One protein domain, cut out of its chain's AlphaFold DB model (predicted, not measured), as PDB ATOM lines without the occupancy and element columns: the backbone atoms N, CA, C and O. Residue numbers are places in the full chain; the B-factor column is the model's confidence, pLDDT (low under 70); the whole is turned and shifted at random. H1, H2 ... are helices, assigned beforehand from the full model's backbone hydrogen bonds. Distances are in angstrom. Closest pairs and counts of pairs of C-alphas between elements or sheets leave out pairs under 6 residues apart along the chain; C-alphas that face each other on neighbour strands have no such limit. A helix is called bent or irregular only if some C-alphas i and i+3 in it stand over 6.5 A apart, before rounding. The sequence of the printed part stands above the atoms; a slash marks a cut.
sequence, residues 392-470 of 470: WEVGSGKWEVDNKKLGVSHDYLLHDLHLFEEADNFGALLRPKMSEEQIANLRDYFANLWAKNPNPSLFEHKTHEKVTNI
ATOM      1  N   TRP A 392     176.943 216.442 146.107       68.06
ATOM      2  CA  TRP A 392     177.709 216.535 147.352       68.06
ATOM      3  C   TRP A 392     176.830 216.442 148.607       68.06
ATOM      4  O   TRP A 392     177.328 215.998 149.651       68.06
ATOM      5  N   GLU A 393     175.556 216.848 148.514       64.94
ATOM      6  CA  GLU A 393     174.583 216.732 149.601       64.94
ATOM      7  C   GLU A 393     174.305 215.267 149.859       64.94
ATOM      8  O   GLU A 393     174.382 214.844 150.997       64.94
ATOM      9  N   VAL A 394     174.092 214.468 148.821       63.50
ATOM     10  CA  VAL A 394     173.734 213.052 148.953       63.50
ATOM     11  C   VAL A 394     174.937 212.089 148.938       63.50
ATOM     12  O   VAL A 394     174.929 211.076 149.633       63.50
ATOM     13  N   GLY A 395     176.011 212.401 148.209       52.94
ATOM     14  CA  GLY A 395     177.077 211.452 147.855       52.94
ATOM     15  C   GLY A 395     178.347 211.462 148.715       52.94
ATOM     16  O   GLY A 395     179.222 210.621 148.517       52.94
ATOM     17  N   SER A 396     178.514 212.380 149.673       51.09
ATOM     18  CA  SER A 396     179.833 212.608 150.301       51.09
ATOM     19  C   SER A 396     180.208 211.691 151.478       51.09
ATOM     20  O   SER A 396     181.155 212.000 152.201       51.09
ATOM     21  N   GLY A 397     179.502 210.577 151.715       49.69
ATOM     22  CA  GLY A 397     179.798 209.677 152.846       49.69
ATOM     23  C   GLY A 397     179.700 210.350 154.226       49.69
ATOM     24  O   GLY A 397     180.162 209.794 155.213       49.69
ATOM     25  N   LYS A 398     179.124 211.558 154.292       48.94
ATOM     26  CA  LYS A 398     178.943 212.355 155.514       48.94
ATOM     27  C   LYS A 398     177.566 212.197 156.142       48.94
ATOM     28  O   LYS A 398     177.444 212.459 157.328       48.94
ATOM     29  N   TRP A 399     176.585 211.654 155.416       52.34
ATOM     30  CA  TRP A 399     175.415 211.012 156.029       52.34
ATOM     31  C   TRP A 399     175.799 209.635 156.579       52.34
ATOM     32  O   TRP A 399     175.104 208.642 156.358       52.34
ATOM     33  N   GLU A 400     176.885 209.575 157.356       49.47
ATOM     34  CA  GLU A 400     177.053 208.568 158.403       49.47
ATOM     35  C   GLU A 400     176.079 208.892 159.552       49.47
ATOM     36  O   GLU A 400     176.412 208.860 160.737       49.47
ATOM     37  N   VAL A 401     174.809 209.138 159.207       52.78
ATOM     38  CA  VAL A 401     173.731 208.621 160.032       52.78
ATOM     39  C   VAL A 401     174.099 207.162 160.195       52.78
ATOM     40  O   VAL A 401     174.395 206.489 159.208       52.78
ATOM     41  N   ASP A 402     174.232 206.718 161.435       55.81
ATOM     42  CA  ASP A 402     174.658 205.369 161.768       55.81
ATOM     43  C   ASP A 402     173.589 204.422 161.189       55.81
ATOM     44  O   ASP A 402     172.633 204.046 161.860       55.81
ATOM     45  N   ASN A 403     173.675 204.118 159.890       55.22
ATOM     46  CA  ASN A 403     172.638 203.457 159.093       55.22
ATOM     47  C   ASN A 403     172.378 202.054 159.659       55.22
ATOM     48  O   ASN A 403     171.284 201.505 159.550       55.22
ATOM     49  N   LYS A 404     173.375 201.522 160.383       55.16
ATOM     50  CA  LYS A 404     173.282 200.339 161.238       55.16
ATOM     51  C   LYS A 404     172.365 200.506 162.458       55.16
ATOM     52  O   LYS A 404     171.720 199.532 162.824       55.16
ATOM     53  N   LYS A 405     172.288 201.684 163.089       57.75
ATOM     54  CA  LYS A 405     171.358 201.985 164.199       57.75
ATOM     55  C   LYS A 405     169.922 202.224 163.734       57.75
ATOM     56  O   LYS A 405     169.011 201.919 164.491       57.75
ATOM     57  N   LEU A 406     169.726 202.756 162.525       59.56
ATOM     58  CA  LEU A 406     168.389 202.990 161.957       59.56
ATOM     59  C   LEU A 406     167.846 201.815 161.137       59.56
ATOM     60  O   LEU A 406     166.655 201.780 160.839       59.56
ATOM     61  N   GLY A 407     168.699 200.857 160.761       66.25
ATOM     62  CA  GLY A 407     168.298 199.714 159.941       66.25
ATOM     63  C   GLY A 407     167.894 200.099 158.515       66.25
ATOM     64  O   GLY A 407     167.088 199.397 157.907       66.25
ATOM     65  N   VAL A 408     168.418 201.209 157.982       67.62
ATOM     66  CA  VAL A 408     168.084 201.746 156.652       67.62
ATOM     67  C   VAL A 408     169.286 201.612 155.718       67.62
ATOM     68  O   VAL A 408     170.411 201.932 156.096       67.62
ATOM     69  N   SER A 409     169.066 201.136 154.488       74.25
ATOM     70  CA  SER A 409     170.109 201.132 153.454       74.25
ATOM     71  C   SER A 409     170.370 202.554 152.956       74.25
ATOM     72  O   SER A 409     169.421 203.287 152.681       74.25
ATOM     73  N   HIS A 410     171.639 202.918 152.756       73.69
ATOM     74  CA  HIS A 410     172.010 204.204 152.161       73.69
ATOM     75  C   HIS A 410     171.303 204.429 150.811       73.69
ATOM     76  O   HIS A 410     170.746 205.495 150.583       73.69
ATOM     77  N   ASP A 411     171.188 203.385 149.984       78.75
ATOM     78  CA  ASP A 411     170.492 203.452 148.691       78.75
ATOM     79  C   ASP A 411     168.989 203.747 148.816       78.75
ATOM     80  O   ASP A 411     168.382 204.271 147.884       78.75
ATOM     81  N   TYR A 412     168.358 203.375 149.938       84.38
ATOM     82  CA  TYR A 412     166.934 203.644 150.171       84.38
ATOM     83  C   TYR A 412     166.735 205.090 150.601       84.38
ATOM     84  O   TYR A 412     165.850 205.753 150.074       84.38
ATOM     85  N   LEU A 413     167.600 205.594 151.487       78.25
ATOM     86  CA  LEU A 413     167.606 207.003 151.868       78.25
ATOM     87  C   LEU A 413     167.828 207.900 150.646       78.25
ATOM     88  O   LEU A 413     167.057 208.827 150.430       78.25
ATOM     89  N   LEU A 414     168.840 207.601 149.828       79.38
ATOM     90  CA  LEU A 414     169.133 208.357 148.609       79.38
ATOM     91  C   LEU A 414     167.967 208.349 147.627       79.38
ATOM     92  O   LEU A 414     167.566 209.396 147.128       79.38
ATOM     93  N   HIS A 415     167.410 207.167 147.369       85.62
ATOM     94  CA  HIS A 415     166.244 207.040 146.509       85.62
ATOM     95  C   HIS A 415     165.076 207.894 147.013       85.62
ATOM     96  O   HIS A 415     164.483 208.624 146.228       85.62
ATOM     97  N   ASP A 416     164.760 207.813 148.306       86.12
ATOM     98  CA  ASP A 416     163.608 208.505 148.884       86.12
ATOM     99  C   ASP A 416     163.832 210.018 148.995       86.12
ATOM    100  O   ASP A 416     162.874 210.773 148.876       86.12
ATOM    101  N   LEU A 417     165.081 210.480 149.140       81.62
ATOM    102  CA  LEU A 417     165.429 211.896 148.994       81.62
ATOM    103  C   LEU A 417     165.164 212.377 147.562       81.62
ATOM    104  O   LEU A 417     164.465 213.366 147.376       81.62
ATOM    105  N   HIS A 418     165.606 211.638 146.541       85.75
ATOM    106  CA  HIS A 418     165.328 211.999 145.147       85.75
ATOM    107  C   HIS A 418     163.835 211.941 144.778       85.75
ATOM    108  O   HIS A 418     163.431 212.561 143.800       85.75
ATOM    109  N   LEU A 419     162.972 211.278 145.561       88.00
ATOM    110  CA  LEU A 419     161.520 211.376 145.352       88.00
ATOM    111  C   LEU A 419     160.989 212.799 145.587       88.00
ATOM    112  O   LEU A 419     159.997 213.171 144.961       88.00
ATOM    113  N   PHE A 420     161.633 213.609 146.437       85.06
ATOM    114  CA  PHE A 420     161.221 215.001 146.657       85.06
ATOM    115  C   PHE A 420     161.457 215.901 145.432       85.06
ATOM    116  O   PHE A 420     160.799 216.934 145.306       85.06
ATOM    117  N   GLU A 421     162.325 215.502 144.494       87.38
ATOM    118  CA  GLU A 421     162.503 216.201 143.210       87.38
ATOM    119  C   GLU A 421     161.259 216.111 142.321       87.38
ATOM    120  O   GLU A 421     161.096 216.902 141.398       87.38
ATOM    121  N   GLU A 422     160.376 215.156 142.605       85.12
ATOM    122  CA  GLU A 422     159.136 214.926 141.870       85.12
ATOM    123  C   GLU A 422     157.899 215.109 142.770       85.12
ATOM    124  O   GLU A 422     156.795 214.673 142.425       85.12
ATOM    125  N   ALA A 423     158.055 215.739 143.942       82.88
ATOM    126  CA  ALA A 423     156.957 215.976 144.883       82.88
ATOM    127  C   ALA A 423     155.850 216.854 144.289       82.88
ATOM    128  O   ALA A 423     154.670 216.584 144.507       82.88
ATOM    129  N   ASP A 424     156.214 217.849 143.484       77.44
ATOM    130  CA  ASP A 424     155.302 218.747 142.768       77.44
ATOM    131  C   ASP A 424     154.756 218.156 141.451       77.44
ATOM    132  O   ASP A 424     153.962 218.798 140.761       77.44
ATOM    133  N   ASN A 425     155.132 216.918 141.117       78.25
ATOM    134  CA  ASN A 425     154.634 216.186 139.953       78.25
ATOM    135  C   ASN A 425     153.759 214.986 140.359       78.25
ATOM    136  O   ASN A 425     152.619 214.853 139.910       78.25
ATOM    137  N   PHE A 426     154.268 214.117 141.238       78.00
ATOM    138  CA  PHE A 426     153.571 212.902 141.673       78.00
ATOM    139  C   PHE A 426     152.838 213.059 143.010       78.00
ATOM    140  O   PHE A 426     151.871 212.330 143.247       78.00
ATOM    141  N   GLY A 427     153.269 213.971 143.885       76.88
ATOM    142  CA  GLY A 427     152.679 214.190 145.207       76.88
ATOM    143  C   GLY A 427     152.459 212.895 145.995       76.88
ATOM    144  O   GLY A 427     153.379 212.106 146.200       76.88
ATOM    145  N   ALA A 428     151.214 212.627 146.395       74.38
ATOM    146  CA  ALA A 428     150.839 211.418 147.139       74.38
ATOM    147  C   ALA A 428     151.040 210.084 146.377       74.38
ATOM    148  O   ALA A 428     150.861 209.017 146.964       74.38
ATOM    149  N   LEU A 429     151.400 210.104 145.087       79.81
ATOM    150  CA  LEU A 429     151.722 208.898 144.310       79.81
ATOM    151  C   LEU A 429     153.179 208.439 144.466       79.81
ATOM    152  O   LEU A 429     153.517 207.352 143.984       79.81
ATOM    153  N   LEU A 430     154.033 209.242 145.110       85.25
ATOM    154  CA  LEU A 430     155.410 208.864 145.416       85.25
ATOM    155  C   LEU A 430     155.446 207.588 146.267       85.25
ATOM    156  O   LEU A 430     154.609 207.370 147.143       85.25
ATOM    157  N   ARG A 431     156.426 206.719 145.996       89.50
ATOM    158  CA  ARG A 431     156.573 205.423 146.673       89.50
ATOM    159  C   ARG A 431     157.947 205.314 147.329       89.50
ATOM    160  O   ARG A 431     158.893 204.918 146.643       89.50
ATOM    161  N   PRO A 432     158.050 205.635 148.630       90.56
ATOM    162  CA  PRO A 432     159.272 205.423 149.393       90.56
ATOM    163  C   PRO A 432     159.693 203.949 149.375       90.56
ATOM    164  O   PRO A 432     158.851 203.046 149.365       90.56
ATOM    165  N   LYS A 433     161.000 203.699 149.370       90.50
ATOM    166  CA  LYS A 433     161.589 202.372 149.588       90.50
ATOM    167  C   LYS A 433     161.717 202.050 151.069       90.50
ATOM    168  O   LYS A 433     161.683 200.873 151.425       90.50
ATOM    169  N   MET A 434     161.890 203.060 151.919       86.88
ATOM    170  CA  MET A 434     161.848 202.883 153.367       86.88
ATOM    171  C   MET A 434     160.432 202.514 153.829       86.88
ATOM    172  O   MET A 434     159.439 203.024 153.314       86.88
ATOM    173  N   SER A 435     160.334 201.632 154.826       88.00
ATOM    174  CA  SER A 435     159.075 201.339 155.514       88.00
ATOM    175  C   SER A 435     158.629 202.513 156.392       88.00
ATOM    176  O   SER A 435     159.434 203.362 156.774       88.00
ATOM    177  N   GLU A 436     157.352 202.539 156.784       85.12
ATOM    178  CA  GLU A 436     156.829 203.559 157.706       85.12
ATOM    179  C   GLU A 436     157.602 203.603 159.032       85.12
ATOM    180  O   GLU A 436     157.914 204.682 159.532       85.12
ATOM    181  N   GLU A 437     157.974 202.440 159.575       84.88
ATOM    182  CA  GLU A 437     158.789 202.336 160.789       84.88
ATOM    183  C   GLU A 437     160.189 202.933 160.583       84.88
ATOM    184  O   GLU A 437     160.680 203.678 161.428       84.88
ATOM    185  N   GLN A 438     160.819 202.663 159.437       83.75
ATOM    186  CA  GLN A 438     162.124 203.231 159.089       83.75
ATOM    187  C   GLN A 438     162.057 204.754 158.944       83.75
ATOM    188  O   GLN A 438     162.914 205.454 159.481       83.75
ATOM    189  N   ILE A 439     161.024 205.272 158.274       83.56
ATOM    190  CA  ILE A 439     160.790 206.714 158.125       83.56
ATOM    191  C   ILE A 439     160.533 207.361 159.494       83.56
ATOM    192  O   ILE A 439     161.094 208.417 159.788       83.56
ATOM    193  N   ALA A 440     159.733 206.729 160.358       82.00
ATOM    194  CA  ALA A 440     159.465 207.218 161.708       82.00
ATOM    195  C   ALA A 440     160.740 207.257 162.565       82.00
ATOM    196  O   ALA A 440     161.037 208.283 163.171       82.00
ATOM    197  N   ASN A 441     161.538 206.187 162.546       79.38
ATOM    198  CA  ASN A 441     162.819 206.123 163.253       79.38
ATOM    199  C   ASN A 441     163.805 207.181 162.741       79.38
ATOM    200  O   ASN A 441     164.503 207.809 163.537       79.38
ATOM    201  N   LEU A 442     163.848 207.400 161.423       76.50
ATOM    202  CA  LEU A 442     164.672 208.432 160.799       76.50
ATOM    203  C   LEU A 442     164.239 209.828 161.261       76.50
ATOM    204  O   LEU A 442     165.079 210.608 161.707       76.50
ATOM    205  N   ARG A 443     162.934 210.123 161.230       77.88
ATOM    206  CA  ARG A 443     162.364 211.383 161.727       77.88
ATOM    207  C   ARG A 443     162.708 211.614 163.197       77.88
ATOM    208  O   ARG A 443     163.138 212.705 163.559       77.88
ATOM    209  N   ASP A 444     162.538 210.601 164.040       77.31
ATOM    210  CA  ASP A 444     162.776 210.713 165.477       77.31
ATOM    211  C   ASP A 444     164.274 210.858 165.787       77.31
ATOM    212  O   ASP A 444     164.659 211.625 166.673       77.31
ATOM    213  N   TYR A 445     165.148 210.176 165.040       75.56
ATOM    214  CA  TYR A 445     166.597 210.370 165.117       75.56
ATOM    215  C   TYR A 445     166.981 211.813 164.818       75.56
ATOM    216  O   TYR A 445     167.709 212.434 165.587       75.56
ATOM    217  N   PHE A 446     166.443 212.348 163.731       72.50
ATOM    218  CA  PHE A 446     166.676 213.702 163.269       72.50
ATOM    219  C   PHE A 446     166.165 214.752 164.264       72.50
ATOM    220  O   PHE A 446     166.932 215.610 164.705       72.50
ATOM    221  N   ALA A 447     164.932 214.598 164.753       73.69
ATOM    222  CA  ALA A 447     164.381 215.437 165.815       73.69
ATOM    223  C   ALA A 447     165.273 215.438 167.073       73.69
ATOM    224  O   ALA A 447     165.541 216.490 167.657       73.69
ATOM    225  N   ASN A 448     165.790 214.270 167.475       74.12
ATOM    226  CA  ASN A 448     166.708 214.143 168.608       74.12
ATOM    227  C   ASN A 448     168.097 214.738 168.334       74.12
ATOM    228  O   ASN A 448     168.707 215.294 169.252       74.12
ATOM    229  N   LEU A 449     168.613 214.590 167.113       70.12
ATOM    230  CA  LEU A 449     169.912 215.107 166.694       70.12
ATOM    231  C   LEU A 449     169.931 216.631 166.817       70.12
ATOM    232  O   LEU A 449     170.822 217.171 167.472       70.12
ATOM    233  N   TRP A 450     168.925 217.319 166.277       67.38
ATOM    234  CA  TRP A 450     168.862 218.784 166.329       67.38
ATOM    235  C   TRP A 450     168.468 219.325 167.700       67.38
ATOM    236  O   TRP A 450     168.960 220.375 168.099       67.38
ATOM    237  N   ALA A 451     167.675 218.583 168.479       69.75
ATOM    238  CA  ALA A 451     167.421 218.946 169.872       69.75
ATOM    239  C   ALA A 451     168.698 218.911 170.738       69.75
ATOM    240  O   ALA A 451     168.799 219.650 171.716       69.75
ATOM    241  N   LYS A 452     169.670 218.045 170.407       68.06
ATOM    242  CA  LYS A 452     170.900 217.829 171.193       68.06
ATOM    243  C   LYS A 452     172.137 218.528 170.635       68.06
ATOM    244  O   LYS A 452     173.087 218.733 171.388       68.06
ATOM    245  N   ASN A 453     172.151 218.876 169.351       61.31
ATOM    246  CA  ASN A 453     173.280 219.518 168.695       61.31
ATOM    247  C   ASN A 453     172.829 220.806 167.981       61.31
ATOM    248  O   ASN A 453     172.408 220.738 166.830       61.31
ATOM    249  N   PRO A 454     172.924 221.982 168.633       53.75
ATOM    250  CA  PRO A 454     172.515 223.260 168.043       53.75
ATOM    251  C   PRO A 454     173.454 223.762 166.929       53.75
ATOM    252  O   PRO A 454     173.150 224.770 166.304       53.75
ATOM    253  N   ASN A 455     174.578 223.077 166.673       50.47
ATOM    254  CA  ASN A 455     175.481 223.325 165.545       50.47
ATOM    255  C   ASN A 455     175.799 221.992 164.834       50.47
ATOM    256  O   ASN A 455     176.903 221.455 164.994       50.47
ATOM    257  N   PRO A 456     174.851 221.414 164.075       58.84
ATOM    258  CA  PRO A 456     175.169 220.305 163.175       58.84
ATOM    259  C   PRO A 456     176.211 220.755 162.143       58.84
ATOM    260  O   PRO A 456     176.494 221.951 162.007       58.84
ATOM    261  N   SER A 457     176.816 219.817 161.403       61.16
ATOM    262  CA  SER A 457     177.677 220.247 160.301       61.16
ATOM    263  C   SER A 457     176.858 221.160 159.377       61.16
ATOM    264  O   SER A 457     175.692 220.883 159.092       61.16
ATOM    265  N   LEU A 458     177.449 222.277 158.931       53.72
ATOM    266  CA  LEU A 458     176.775 223.291 158.098       53.72
ATOM    267  C   LEU A 458     176.054 222.671 156.882       53.72
ATOM    268  O   LEU A 458     175.112 223.238 156.344       53.72
ATOM    269  N   PHE A 459     176.528 221.506 156.446       57.91
ATOM    270  CA  PHE A 459     176.039 220.754 155.304       57.91
ATOM    271  C   PHE A 459     174.774 219.941 155.622       57.91
ATOM    272  O   PHE A 459     173.781 220.098 154.922       57.91
ATOM    273  N   GLU A 460     174.763 219.157 156.706       61.31
ATOM    274  CA  GLU A 460     173.569 218.406 157.142       61.31
ATOM    275  C   GLU A 460     172.424 219.349 157.524       61.31
ATOM    276  O   GLU A 460     171.262 219.053 157.254       61.31
ATOM    277  N   HIS A 461     172.752 220.511 158.104       63.84
ATOM    278  CA  HIS A 461     171.769 221.554 158.396       63.84
ATOM    279  C   HIS A 461     171.079 222.059 157.133       63.84
ATOM    280  O   HIS A 461     169.859 222.138 157.096       63.84
ATOM    281  N   LYS A 462     171.852 222.377 156.086       65.06
ATOM    282  CA  LYS A 462     171.316 222.936 154.839       65.06
ATOM    283  C   LYS A 462     170.381 221.966 154.135       65.06
ATOM    284  O   LYS A 462     169.305 222.363 153.704       65.06
ATOM    285  N   THR A 463     170.768 220.698 154.036       66.38
ATOM    286  CA  THR A 463     169.917 219.685 153.409       66.38
ATOM    287  C   THR A 463     168.696 219.360 154.268       66.38
ATOM    288  O   THR A 463     167.613 219.152 153.732       66.38
ATOM    289  N   HIS A 464     168.830 219.369 155.597       68.06
ATOM    290  CA  HIS A 464     167.675 219.254 156.479       68.06
ATOM    291  C   HIS A 464     166.689 220.414 156.290       68.06
ATOM    292  O   HIS A 464     165.510 220.169 156.042       68.06
ATOM    293  N   GLU A 465     167.179 221.655 156.338       68.12
ATOM    294  CA  GLU A 465     166.379 222.860 156.111       68.12
ATOM    295  C   GLU A 465     165.677 222.826 154.754       68.12
ATOM    296  O   GLU A 465     164.516 223.212 154.676       68.12
ATOM    297  N   LYS A 466     166.325 222.320 153.695       71.38
ATOM    298  CA  LYS A 466     165.683 222.142 152.382       71.38
ATOM    299  C   LYS A 466     164.423 221.275 152.448       71.38
ATOM    300  O   LYS A 466     163.459 221.575 151.756       71.38
ATOM    301  N   VAL A 467     164.426 220.221 153.265       67.25
ATOM    302  CA  VAL A 467     163.304 219.274 153.371       67.25
ATOM    303  C   VAL A 467     162.241 219.751 154.359       67.25
ATOM    304  O   VAL A 467     161.060 219.534 154.118       67.25
ATOM    305  N   THR A 468     162.619 220.405 155.463       64.88
ATOM    306  CA  THR A 468     161.656 220.854 156.491       64.88
ATOM    307  C   THR A 468     161.149 222.276 156.348       64.88
ATOM    308  O   THR A 468     160.263 222.668 157.103       64.88
ATOM    309  N   ASN A 469     161.709 223.063 155.431       58.34
ATOM    310  CA  ASN A 469     161.142 224.361 155.060       58.34
ATOM    311  C   ASN A 469     160.042 224.245 153.981       58.34
ATOM    312  O   ASN A 469     159.510 225.278 153.569       58.34
ATOM    313  N   ILE A 470     159.712 223.022 153.541       51.62
ATOM    314  CA  ILE A 470     158.462 222.673 152.839       51.62
ATOM    315  C   ILE A 470     157.361 222.459 153.882       51.62
ATOM    316  O   ILE A 470     156.215 222.913 153.649       51.62
TER     317      ILE A 470
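Overview. This is residues 392 to 470 of the 470 residues of the protein "Putative type II restriction enzyme methylase subunit" of Crocosphaera watsonii WH 0005 (UniProt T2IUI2). Three longer helices, H3, H4 and H5, make a triangular frame with few contacts, H3, the longest by residues with 20, sharply kinked near residue 423; short H1 sits beside H5 and short H2 beside H4. The printed part has 79 residues with five named helices, H1 to H5 in chain order, no named strand, class all helix. It is compact, with a radius of gyration of the C-alphas of 12.7 A, and spans 34 by 25 by 23 A.

Arrangement. Start at H3, residues 410 to 429, which touches no helix; it has a kink of 117 degrees near residue 423 and is irregular, C-alphas 425 and 428 being 9.4 A apart. H1, residues 392 to 395, is close to H3 but not clearly touching, the closest C-alphas, of Val 394 and Leu 414, being 6.6 A apart. H1 and H5, residues 458 to 468, only just touch, with 3 pairs of C-alphas within 8 A, the closest Glu 393 and Thr 463 at 6.7 A. H2, residues 403 to 406, only just touches H4, residues 436 to 452, through 438 to 442 alone, with 3 such pairs, the closest Leu 406 and Asn 441 at 6.5 A. H3 and H5 are only just apart, at 8.2 A. In H4 and H5 every O i to N i+4 pair is within hydrogen-bond range, in H3 9 of 16; H1 and H2 are too short for such a pair.

Along the chain. Find C-alpha 410 at (172.010, 204.204, 152.161); from there H3 runs 22.3 A. H4 covers 24.2 A, and H5 covers 15.4 A to C-alpha 468 at (161.656, 220.854, 156.491).

Size, cuts and confidence. The C-alphas farthest apart, of Asn 425 and Lys 452, are 35.3 A apart. The printed part has no cut and no long link, and residues 451 to 456 stand free. Look for pLDDT under 70 at residues 392 to 408, 450 to 465 and 467 to 470.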